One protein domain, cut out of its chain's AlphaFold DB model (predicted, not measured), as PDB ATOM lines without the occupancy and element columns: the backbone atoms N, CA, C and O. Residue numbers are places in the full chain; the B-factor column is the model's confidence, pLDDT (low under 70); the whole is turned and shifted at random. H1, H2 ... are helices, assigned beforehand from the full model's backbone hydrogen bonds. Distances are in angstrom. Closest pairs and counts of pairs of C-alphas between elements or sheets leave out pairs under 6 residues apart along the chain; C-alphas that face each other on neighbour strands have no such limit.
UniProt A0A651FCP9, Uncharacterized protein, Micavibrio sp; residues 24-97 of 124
ATOM      1  N   PHE A  24      25.994 -14.157 -23.488       75.12
ATOM      2  CA  PHE A  24      27.105 -14.367 -24.424       75.12
ATOM      3  C   PHE A  24      28.050 -13.165 -24.440       75.12
ATOM      4  O   PHE A  24      29.263 -13.330 -24.304       75.12
ATOM      5  N   TYR A  25      27.505 -11.948 -24.512       77.00
ATOM      6  CA  TYR A  25      28.296 -10.717 -24.444       77.00
ATOM      7  C   TYR A  25      29.037 -10.578 -23.110       77.00
ATOM      8  O   TYR A  25      30.225 -10.257 -23.057       77.00
ATOM      9  N   SER A  26      28.342 -10.874 -22.015       80.31
ATOM     10  CA  SER A  26      28.868 -10.813 -20.655       80.31
ATOM     11  C   SER A  26      29.999 -11.819 -20.411       80.31
ATOM     12  O   SER A  26      30.951 -11.516 -19.683       80.31
ATOM     13  N   LEU A  27      29.922 -13.005 -21.025       81.31
ATOM     14  CA  LEU A  27      30.982 -14.012 -21.002       81.31
ATOM     15  C   LEU A  27      32.173 -13.586 -21.874       81.31
ATOM     16  O   LEU A  27      33.304 -13.591 -21.388       81.31
ATOM     17  N   TRP A  28      31.926 -13.137 -23.109       83.19
ATOM     18  CA  TRP A  28      32.954 -12.633 -24.030       83.19
ATOM     19  C   TRP A  28      33.757 -11.474 -23.428       83.19
ATOM     20  O   TRP A  28      34.988 -11.517 -23.389       83.19
ATOM     21  N   ARG A  29      33.074 -10.466 -22.870       83.88
ATOM     22  CA  ARG A  29      33.718  -9.297 -22.252       83.88
ATOM     23  C   ARG A  29      34.606  -9.702 -21.078       83.88
ATOM     24  O   ARG A  29      35.689  -9.142 -20.906       83.88
ATOM     25  N   ARG A  30      34.169 -10.673 -20.270       82.38
ATOM     26  CA  ARG A  30      34.940 -11.155 -19.116       82.38
ATOM     27  C   ARG A  30      36.152 -11.975 -19.547       82.38
ATOM     28  O   ARG A  30      37.230 -11.760 -19.010       82.38
ATOM     29  N   LEU A  31      36.012 -12.819 -20.568       81.06
ATOM     30  CA  LEU A  31      37.140 -13.521 -21.183       81.06
ATOM     31  C   LEU A  31      38.192 -12.554 -21.725       81.06
ATOM     32  O   LEU A  31      39.366 -12.688 -21.404       81.06
ATOM     33  N   ARG A  32      37.773 -11.525 -22.470       81.50
ATOM     34  CA  ARG A  32      38.692 -10.527 -23.035       81.50
ATOM     35  C   ARG A  32      39.436  -9.719 -21.966       81.50
ATOM     36  O   ARG A  32      40.581  -9.339 -22.190       81.50
ATOM     37  N   THR A  33      38.783  -9.416 -20.841       83.38
ATOM     38  CA  THR A  33      39.330  -8.520 -19.805       83.38
ATOM     39  C   THR A  33      40.093  -9.247 -18.700       83.38
ATOM     40  O   THR A  33      41.139  -8.758 -18.294       83.38
ATOM     41  N   HIS A  34      39.596 -10.390 -18.220       81.31
ATOM     42  CA  HIS A  34      40.146 -11.091 -17.052       81.31
ATOM     43  C   HIS A  34      40.948 -12.353 -17.412       81.31
ATOM     44  O   HIS A  34      41.832 -12.728 -16.652       81.31
ATOM     45  N   HIS A  35      40.684 -12.988 -18.564       78.81
ATOM     46  CA  HIS A  35      41.342 -14.237 -19.000       78.81
ATOM     47  C   HIS A  35      41.907 -14.089 -20.416       78.81
ATOM     48  O   HIS A  35      41.560 -14.819 -21.352       78.81
ATOM     49  N   ARG A  36      42.746 -13.059 -20.587       77.19
ATOM     50  CA  ARG A  36      43.293 -12.661 -21.893       77.19
ATOM     51  C   ARG A  36      44.204 -13.737 -22.495       77.19
ATOM     52  O   ARG A  36      44.298 -13.844 -23.712       77.19
ATOM     53  N   ASP A  37      44.833 -14.547 -21.657       81.31
ATOM     54  CA  ASP A  37      45.619 -15.730 -22.008       81.31
ATOM     55  C   ASP A  37      44.770 -16.796 -22.722       81.31
ATOM     56  O   ASP A  37      45.109 -17.228 -23.826       81.31
ATOM     57  N   VAL A  38      43.614 -17.150 -22.152       77.25
ATOM     58  CA  VAL A  38      42.661 -18.100 -22.754       77.25
ATOM     59  C   VAL A  38      42.085 -17.537 -24.052       77.25
ATOM     60  O   VAL A  38      41.900 -18.257 -25.036       77.25
ATOM     61  N   TRP A  39      41.822 -16.231 -24.056       80.00
ATOM     62  CA  TRP A  39      41.303 -15.500 -25.201       80.00
ATOM     63  C   TRP A  39      42.266 -15.498 -26.396       80.00
ATOM     64  O   TRP A  39      41.876 -15.840 -27.512       80.00
ATOM     65  N   ILE A  40      43.536 -15.158 -26.162       80.25
ATOM     66  CA  ILE A  40      44.574 -15.135 -27.199       80.25
ATOM     67  C   ILE A  40      44.861 -16.559 -27.693       80.25
ATOM     68  O   ILE A  40      44.960 -16.771 -28.900       80.25
ATOM     69  N   GLY A  41      44.911 -17.547 -26.792       76.94
ATOM     70  CA  GLY A  41      45.180 -18.946 -27.143       76.94
ATOM     71  C   GLY A  41      44.120 -19.607 -28.036       76.94
ATOM     72  O   GLY A  41      44.410 -20.598 -28.702       76.94
ATOM     73  N   MET A  42      42.898 -19.069 -28.086       72.88
ATOM     74  CA  MET A  42      41.818 -19.548 -28.966       72.88
ATOM     75  C   MET A  42      41.741 -18.796 -30.308       72.88
ATOM     76  O   MET A  42      40.966 -19.187 -31.183       72.88
ATOM     77  N   GLY A  43      42.552 -17.751 -30.486       77.75
ATOM     78  CA  GLY A  43      42.442 -16.784 -31.573       77.75
ATOM     79  C   GLY A  43      41.437 -15.686 -31.204       77.75
ATOM     80  O   GLY A  43      40.270 -16.009 -31.004       77.75
ATOM     81  N   PRO A  44      41.852 -14.413 -31.085       78.38
ATOM     82  CA  PRO A  44      40.959 -13.326 -30.687       78.38
ATOM     83  C   PRO A  44      39.860 -13.097 -31.737       78.38
ATOM     84  O   PRO A  44      40.150 -13.076 -32.929       78.38
ATOM     85  N   PHE A  45      38.613 -12.913 -31.297       79.81
ATOM     86  CA  PHE A  45      37.465 -12.640 -32.176       79.81
ATOM     87  C   PHE A  45      36.527 -11.576 -31.612       79.81
ATOM     88  O   PHE A  45      36.239 -11.523 -30.417       79.81
ATOM     89  N   GLU A  46      35.980 -10.720 -32.452       78.62
ATOM     90  CA  GLU A  46      35.009  -9.743 -31.982       78.62
ATOM     91  C   GLU A  46      33.655 -10.389 -31.672       78.62
ATOM     92  O   GLU A  46      33.332 -11.494 -32.113       78.62
ATOM     93  N   ILE A  47      32.826  -9.691 -30.892       71.81
ATOM     94  CA  ILE A  47      31.452 -10.144 -30.640       71.81
ATOM     95  C   ILE A  47      30.634 -10.214 -31.943       71.81
ATOM     96  O   ILE A  47      29.693 -10.991 -32.048       71.81
ATOM     97  N   ILE A  48      31.010  -9.424 -32.951       69.94
ATOM     98  CA  ILE A  48      30.388  -9.444 -34.276       69.94
ATOM     99  C   ILE A  48      30.805 -10.713 -35.030       69.94
ATOM    100  O   ILE A  48      29.967 -11.343 -35.671       69.94
ATOM    101  N   ASP A  49      32.053 -11.163 -34.872       72.25
ATOM    102  CA  ASP A  49      32.549 -12.396 -35.497       72.25
ATOM    103  C   ASP A  49      31.825 -13.638 -34.974       72.25
ATOM    104  O   ASP A  49      31.619 -14.604 -35.704       72.25
ATOM    105  N   LEU A  50      31.373 -13.605 -33.720       69.38
ATOM    106  CA  LEU A  50      30.482 -14.612 -33.137       69.38
ATOM    107  C   LEU A  50      29.164 -14.769 -33.914       69.38
ATOM    108  O   LEU A  50      28.532 -15.820 -33.840       69.38
ATOM    109  N   VAL A  51      28.745 -13.754 -34.661       64.94
ATOM    110  CA  VAL A  51      27.524 -13.773 -35.471       64.94
ATOM    111  C   VAL A  51      27.845 -14.082 -36.929       64.94
ATOM    112  O   VAL A  51      27.159 -14.884 -37.560       64.94
ATOM    113  N   THR A  52      28.900 -13.474 -37.463       62.44
ATOM    114  CA  THR A  52      29.226 -13.522 -38.893       62.44
ATOM    115  C   THR A  52      30.111 -14.711 -39.269       62.44
ATOM    116  O   THR A  52      30.052 -15.189 -40.402       62.44
ATOM    117  N   MET A  53      30.911 -15.238 -38.336       69.38
ATOM    118  CA  MET A  53      31.907 -16.275 -38.606       69.38
ATOM    119  C   MET A  53      31.647 -17.571 -37.829       69.38
ATOM    120  O   MET A  53      31.860 -17.676 -36.617       69.38
ATOM    121  N   ARG A  54      31.365 -18.657 -38.566       67.75
ATOM    122  CA  ARG A  54      31.265 -20.027 -38.009       67.75
ATOM    123  C   ARG A  54      32.511 -20.480 -37.235       67.75
ATOM    124  O   ARG A  54      32.441 -21.403 -36.422       67.75
ATOM    125  N   ARG A  55      33.685 -19.903 -37.518       74.06
ATOM    126  CA  ARG A  55      34.936 -20.226 -36.811       74.06
ATOM    127  C   ARG A  55      34.955 -19.632 -35.399       74.06
ATOM    128  O   ARG A  55      35.263 -20.359 -34.459       74.06
ATOM    129  N   ALA A  56      34.568 -18.367 -35.247       72.62
ATOM    130  CA  ALA A  56      34.492 -17.695 -33.950       72.62
ATOM    131  C   ALA A  56      33.430 -18.339 -33.043       72.62
ATOM    132  O   ALA A  56      33.700 -18.594 -31.872       72.62
ATOM    133  N   GLN A  57      32.282 -18.732 -33.607       72.50
ATOM    134  CA  GLN A  57      31.255 -19.513 -32.898       72.50
ATOM    135  C   GLN A  57      31.812 -20.813 -32.313       72.50
ATOM    136  O   GLN A  57      31.674 -21.077 -31.118       72.50
ATOM    137  N   ARG A  58      32.499 -21.615 -33.137       77.31
ATOM    138  CA  ARG A  58      33.115 -22.873 -32.687       77.31
ATOM    139  C   ARG A  58      34.180 -22.645 -31.617       77.31
ATOM    140  O   ARG A  58      34.256 -23.426 -30.668       77.31
ATOM    141  N   ASN A  59      34.976 -21.585 -31.735       78.19
ATOM    142  CA  ASN A  59      35.971 -21.229 -30.725       78.19
ATOM    143  C   ASN A  59      35.310 -20.829 -29.399       78.19
ATOM    144  O   ASN A  59      35.704 -21.329 -28.348       78.19
ATOM    145  N   PHE A  60      34.255 -20.017 -29.432       78.94
ATOM    146  CA  PHE A  60      33.512 -19.626 -28.234       78.94
ATOM    147  C   PHE A  60      32.804 -20.812 -27.564       78.94
ATOM    148  O   PHE A  60      32.877 -20.965 -26.347       78.94
ATOM    149  N   LEU A  61      32.211 -21.722 -28.343       76.62
ATOM    150  CA  LEU A  61      31.645 -22.975 -27.830       76.62
ATOM    151  C   LEU A  61      32.707 -23.860 -27.167       76.62
ATOM    152  O   LEU A  61      32.465 -24.438 -26.106       76.62
ATOM    153  N   ARG A  62      33.911 -23.942 -27.747       80.25
ATOM    154  CA  ARG A  62      35.043 -24.639 -27.118       80.25
ATOM    155  C   ARG A  62      35.470 -23.975 -25.814       80.25
ATOM    156  O   ARG A  62      35.809 -24.696 -24.882       80.25
ATOM    157  N   ILE A  63      35.452 -22.645 -25.736       78.31
ATOM    158  CA  ILE A  63      35.747 -21.908 -24.501       78.31
ATOM    159  C   ILE A  63      34.711 -22.240 -23.426       78.31
ATOM    160  O   ILE A  63      35.103 -22.607 -22.324       78.31
ATOM    161  N   ILE A  64      33.417 -22.191 -23.752       77.56
ATOM    162  CA  ILE A  64      32.333 -22.574 -22.834       77.56
ATOM    163  C   ILE A  64      32.548 -24.004 -22.320       77.56
ATOM    164  O   ILE A  64      32.481 -24.253 -21.119       77.56
ATOM    165  N   ARG A  65      32.868 -24.940 -23.221       77.25
ATOM    166  CA  ARG A  65      33.100 -26.347 -22.874       77.25
ATOM    167  C   ARG A  65      34.353 -26.545 -22.015       77.25
ATOM    168  O   ARG A  65      34.316 -27.328 -21.073       77.25
ATOM    169  N   LYS A  66      35.446 -25.828 -22.303       76.38
ATOM    170  CA  LYS A  66      36.676 -25.864 -21.492       76.38
ATOM    171  C   LYS A  66      36.484 -25.224 -20.118       76.38
ATOM    172  O   LYS A  66      36.965 -25.784 -19.144       76.38
ATOM    173  N   ALA A  67      35.762 -24.106 -20.034       71.81
ATOM    174  CA  ALA A  67      35.463 -23.428 -18.772       71.81
ATOM    175  C   ALA A  67      34.648 -24.316 -17.816       71.81
ATOM    176  O   ALA A  67      34.794 -24.212 -16.602       71.81
ATOM    177  N   ASP A  68      33.825 -25.215 -18.357       68.69
ATOM    178  CA  ASP A  68      33.043 -26.174 -17.573       68.69
ATOM    179  C   ASP A  68      33.854 -27.422 -17.157       68.69
ATOM    180  O   ASP A  68      33.550 -28.054 -16.146       68.69
ATOM    181  N   MET A  69      34.912 -27.767 -17.899       68.81
ATOM    182  CA  MET A  69      35.755 -28.946 -17.636       68.81
ATOM    183  C   MET A  69      37.027 -28.650 -16.825       68.81
ATOM    184  O   MET A  69      37.537 -29.555 -16.176       68.81
ATOM    185  N   GLN A  70      37.565 -27.427 -16.853       70.00
ATOM    186  CA  GLN A  70      38.808 -27.090 -16.147       70.00
ATOM    187  C   GLN A  70      38.549 -26.577 -14.728       70.00
ATOM    188  O   GLN A  70      38.149 -25.429 -14.533       70.00
ATOM    189  N   ASP A  71      38.874 -27.396 -13.726       60.44
ATOM    190  CA  ASP A  71      38.751 -27.032 -12.306       60.44
ATOM    191  C   ASP A  71      39.653 -25.856 -11.899       60.44
ATOM    192  O   ASP A  71      39.301 -25.068 -11.024       60.44
ATOM    193  N   THR A  72      40.768 -25.649 -12.605       66.25
ATOM    194  CA  THR A  72      41.661 -24.497 -12.405       66.25
ATOM    195  C   THR A  72      41.007 -23.168 -12.791       66.25
ATOM    196  O   THR A  72      41.173 -22.171 -12.087       66.25
ATOM    197  N   LEU A  73      40.214 -23.139 -13.870       66.62
ATOM    198  CA  LEU A  73      39.412 -21.965 -14.232       66.62
ATOM    199  C   LEU A  73      38.211 -21.792 -13.298       66.62
ATOM    200  O   LEU A  73      37.848 -20.654 -12.993       66.62
ATOM    201  N   LYS A  74      37.636 -22.893 -12.792       66.50
ATOM    202  CA  LYS A  74      36.556 -22.834 -11.796       66.50
ATOM    203  C   LYS A  74      36.994 -22.210 -10.481       66.50
ATOM    204  O   LYS A  74      36.248 -21.410  -9.922       66.50
ATOM    205  N   GLN A  75      38.195 -22.540 -10.017       69.50
ATOM    206  CA  GLN A  75      38.763 -21.950  -8.808       69.50
ATOM    207  C   GLN A  75      39.186 -20.490  -9.016       69.50
ATOM    208  O   GLN A  75      39.031 -19.684  -8.103       69.50
ATOM    209  N   ARG A  76      39.681 -20.125 -10.209       74.38
ATOM    210  CA  ARG A  76      40.097 -18.743 -10.511       74.38
ATOM    211  C   ARG A  76      38.938 -17.770 -10.721       74.38
ATOM    212  O   ARG A  76      39.049 -16.626 -10.297       74.38
ATOM    213  N   ASP A  77      37.864 -18.171 -11.404       75.38
ATOM    214  CA  ASP A  77      36.733 -17.272 -11.678       75.38
ATOM    215  C   ASP A  77      35.389 -18.025 -11.760       75.38
ATOM    216  O   ASP A  77      34.902 -18.345 -12.854       75.38
ATOM    217  N   PRO A  78      34.724 -18.272 -10.615       77.19
ATOM    218  CA  PRO A  78      33.454 -19.000 -10.578       77.19
ATOM    219  C   PRO A  78      32.324 -18.261 -11.313       77.19
ATOM    220  O   PRO A  78      31.336 -18.870 -11.730       77.19
ATOM    221  N   VAL A  79      32.453 -16.945 -11.513       79.62
ATOM    222  CA  VAL A  79      31.453 -16.161 -12.245       79.62
ATOM    223  C   VAL A  79      31.542 -16.421 -13.747       79.62
ATOM    224  O   VAL A  79      30.510 -16.458 -14.420       79.62
ATOM    225  N   LEU A  80      32.750 -16.637 -14.277       77.25
ATOM    226  CA  LEU A  80      32.943 -17.045 -15.669       77.25
ATOM    227  C   LEU A  80      32.249 -18.389 -15.937       77.25
ATOM    228  O   LEU A  80      31.538 -18.525 -16.929       77.25
ATOM    229  N   VAL A  81      32.384 -19.339 -15.010       79.44
ATOM    230  CA  VAL A  81      31.777 -20.676 -15.100       79.44
ATOM    231  C   VAL A  81      30.259 -20.600 -15.064       79.44
ATOM    232  O   VAL A  81      29.608 -21.151 -15.945       79.44
ATOM    233  N   LYS A  82      29.675 -19.856 -14.113       79.62
ATOM    234  CA  LYS A  82      28.215 -19.659 -14.058       79.62
ATOM    235  C   LYS A  82      27.673 -19.062 -15.360       79.62
ATOM    236  O   LYS A  82      26.629 -19.483 -15.851       79.62
ATOM    237  N   ARG A  83      28.391 -18.104 -15.955       79.44
ATOM    238  CA  ARG A  83      28.014 -17.506 -17.248       79.44
ATOM    239  C   ARG A  83      28.186 -18.480 -18.413       79.44
ATOM    240  O   ARG A  83      27.333 -18.505 -19.295       79.44
ATOM    241  N   ALA A  84      29.236 -19.298 -18.407       80.00
ATOM    242  CA  ALA A  84      29.438 -20.359 -19.391       80.00
ATOM    243  C   ALA A  84      28.322 -21.415 -19.313       80.00
ATOM    244  O   ALA A  84      27.787 -21.812 -20.346       80.00
ATOM    245  N   GLN A  85      27.905 -21.796 -18.105       78.62
ATOM    246  CA  GLN A  85      26.784 -22.707 -17.873       78.62
ATOM    247  C   GLN A  85      25.451 -22.111 -18.330       78.62
ATOM    248  O   GLN A  85      24.694 -22.802 -19.001       78.62
ATOM    249  N   LEU A  86      25.195 -20.824 -18.069       77.94
ATOM    250  CA  LEU A  86      24.029 -20.117 -18.615       77.94
ATOM    251  C   LEU A  86      24.033 -20.109 -20.148       77.94
ATOM    252  O   LEU A  86      23.018 -20.427 -20.760       77.94
ATOM    253  N   CYS A  87      25.174 -19.814 -20.779       73.19
ATOM    254  CA  CYS A  87      25.294 -19.879 -22.237       73.19
ATOM    255  C   CYS A  87      25.019 -21.299 -22.747       73.19
ATOM    256  O   CYS A  87      24.272 -21.469 -23.704       73.19
ATOM    257  N   ARG A  88      25.573 -22.326 -22.090       74.19
ATOM    258  CA  ARG A  88      25.352 -23.736 -22.434       74.19
ATOM    259  C   ARG A  88      23.891 -24.150 -22.266       74.19
ATOM    260  O   ARG A  88      23.386 -24.885 -23.103       74.19
ATOM    261  N   TRP A  89      23.218 -23.677 -21.222       72.44
ATOM    262  CA  TRP A  89      21.800 -23.932 -20.987       72.44
ATOM    263  C   TRP A  89      20.938 -23.293 -22.081       72.44
ATOM    264  O   TRP A  89      20.080 -23.960 -22.647       72.44
ATOM    265  N   ILE A  90      21.249 -22.055 -22.477       70.25
ATOM    266  CA  ILE A  90      20.589 -21.382 -23.604       70.25
ATOM    267  C   ILE A  90      20.838 -22.140 -24.914       70.25
ATOM    268  O   ILE A  90      19.899 -22.400 -25.653       70.25
ATOM    269  N   ILE A  91      22.073 -22.573 -25.184       67.38
ATOM    270  CA  ILE A  91      22.392 -23.400 -26.361       67.38
ATOM    271  C   ILE A  91      21.681 -24.760 -26.294       67.38
ATOM    272  O   ILE A  91      21.261 -25.280 -27.312       67.38
ATOM    273  N   SER A  92      21.502 -25.347 -25.110       66.31
ATOM    274  CA  SER A  92      20.757 -26.603 -24.961       66.31
ATOM    275  C   SER A  92      19.264 -26.439 -25.246       66.31
ATOM    276  O   SER A  92      18.620 -27.409 -25.634       66.31
ATOM    277  N   PHE A  93      18.717 -25.238 -25.040       61.53
ATOM    278  CA  PHE A  93      17.339 -24.896 -25.392       61.53
ATOM    279  C   PHE A  93      17.174 -24.523 -26.872       61.53
ATOM    280  O   PHE A  93      16.076 -24.654 -27.409       61.53
ATOM    281  N   PHE A  94      18.243 -24.086 -27.548       56.31
ATOM    282  CA  PHE A  94      18.218 -23.667 -28.949       56.31
ATOM    283  C   PHE A  94      19.033 -24.626 -29.840       56.31
ATOM    284  O   PHE A  94      20.261 -24.607 -29.773       56.31
ATOM    285  N   PRO A  95      18.397 -25.425 -30.724       49.25
ATOM    286  CA  PRO A  95      19.109 -26.302 -31.658       49.25
ATOM    287  C   PRO A  95      20.174 -25.531 -32.459       49.25
ATOM    288  O   PRO A  95      19.964 -24.364 -32.791       49.25
ATOM    289  N   GLU A  96      21.290 -26.176 -32.827       50.09
ATOM    290  CA  GLU A  96      22.416 -25.551 -33.557       50.09
ATOM    291  C   GLU A  96      22.004 -24.830 -34.862       50.09
ATOM    292  O   GLU A  96      22.709 -23.943 -35.345       50.09
ATOM    293  N   THR A  97      20.841 -25.163 -35.422       49.50
ATOM    294  CA  THR A  97      20.234 -24.525 -36.598       49.50
ATOM    295  C   THR A  97      19.504 -23.212 -36.291       49.50
ATOM    296  O   THR A  97      19.414 -22.342 -37.157       49.50
TER     297      THR A  97
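What this domain is: This is residues 24 to 97 of the 124 residues of an uncharacterized protein of Micavibrio sp (UniProt A0A651FCP9). Two helices, H1 and H6, lie side by side and run opposite ways, and a third, H4, slants over one face of that pair, steeply tilted to H6 and near H1. The three short helices sit at the turns of the path: H2 after H1, H3 before H4, and H5 between H4 and H6, while residues 92 to 97 stick out. The printed part has 74 residues with six named helices, H1 to H6 in order, and no named strand; its class is all helix. The whole is compact, with a radius of gyration of the C-alphas of 11.6 A, and spans 33 by 26 by 17 A.

How they stand to each other: Begin with H1, residues 24 to 34, and go on to H2, residues 36 to 41: they only just touch, with 3 pairs of C-alphas within 8 A, only at the corner, about perpendicular at 77 degrees; the closest C-alphas, of Arg 32 and Trp 39, are 6.0 A apart. Next come H3, residues 49 to 52, and H4, residues 54 to 69, which touch only at the corner, where the C-alphas of Leu 50 and Gln 57 are closest at 5.0 A. H1 and H2 are each near H4. H5, residues 71 to 76, only just touches H4, with 3 pairs, only at the corner and about perpendicular at 88 degrees; look at the closest C-alphas, of Ala 67 and Leu 73, 6.2 A apart. H6, residues 78 to 93, touches residues 64 to 68 of H4 at a steep tilt of 57 degrees, opposite ways, with the C-alphas of Ile 64 and Ala 84 closest at 5.0 A. With residues 80 to 87, H6 touches H1 at a shallow tilt of 26 degrees, opposite ways; the C-alphas of Leu 27 and Arg 83 are closest at 5.9 A. H5 and H6 only just touch, with 3 pairs, only at the corner, closest at the C-alphas of Lys 74 and Val 81, 6.2 A apart. H2 and H3 are apart. Every O i to N i+4 pair is within hydrogen-bond range in H1, H2, H4, H5 and H6; H3 is too short for such a pair.

Where its parts are: Find C-alpha 24 at (27.105, -14.367, -24.424); from there H1 runs 15.3 A to C-alpha 34. H4 begins at C-alpha 54, at (31.265, -20.027, -38.009), and is 22.7 A long. H6, also 22.7 A, ends at C-alpha 93, at (17.339, -24.896, -25.392).

The domain as a whole: The C-alphas of Gln 75 and Thr 97 are the two farthest apart, at 33.5 A. The printed part has no cut; the link H2 to H3 is short, with 7 residues, and the other links are tight. The mean pLDDT of the printed part is 73.7; look for values under 70 at residue 48 and at residues 50 to 54, 68 to 69, 71 to 75 and 91 to 97.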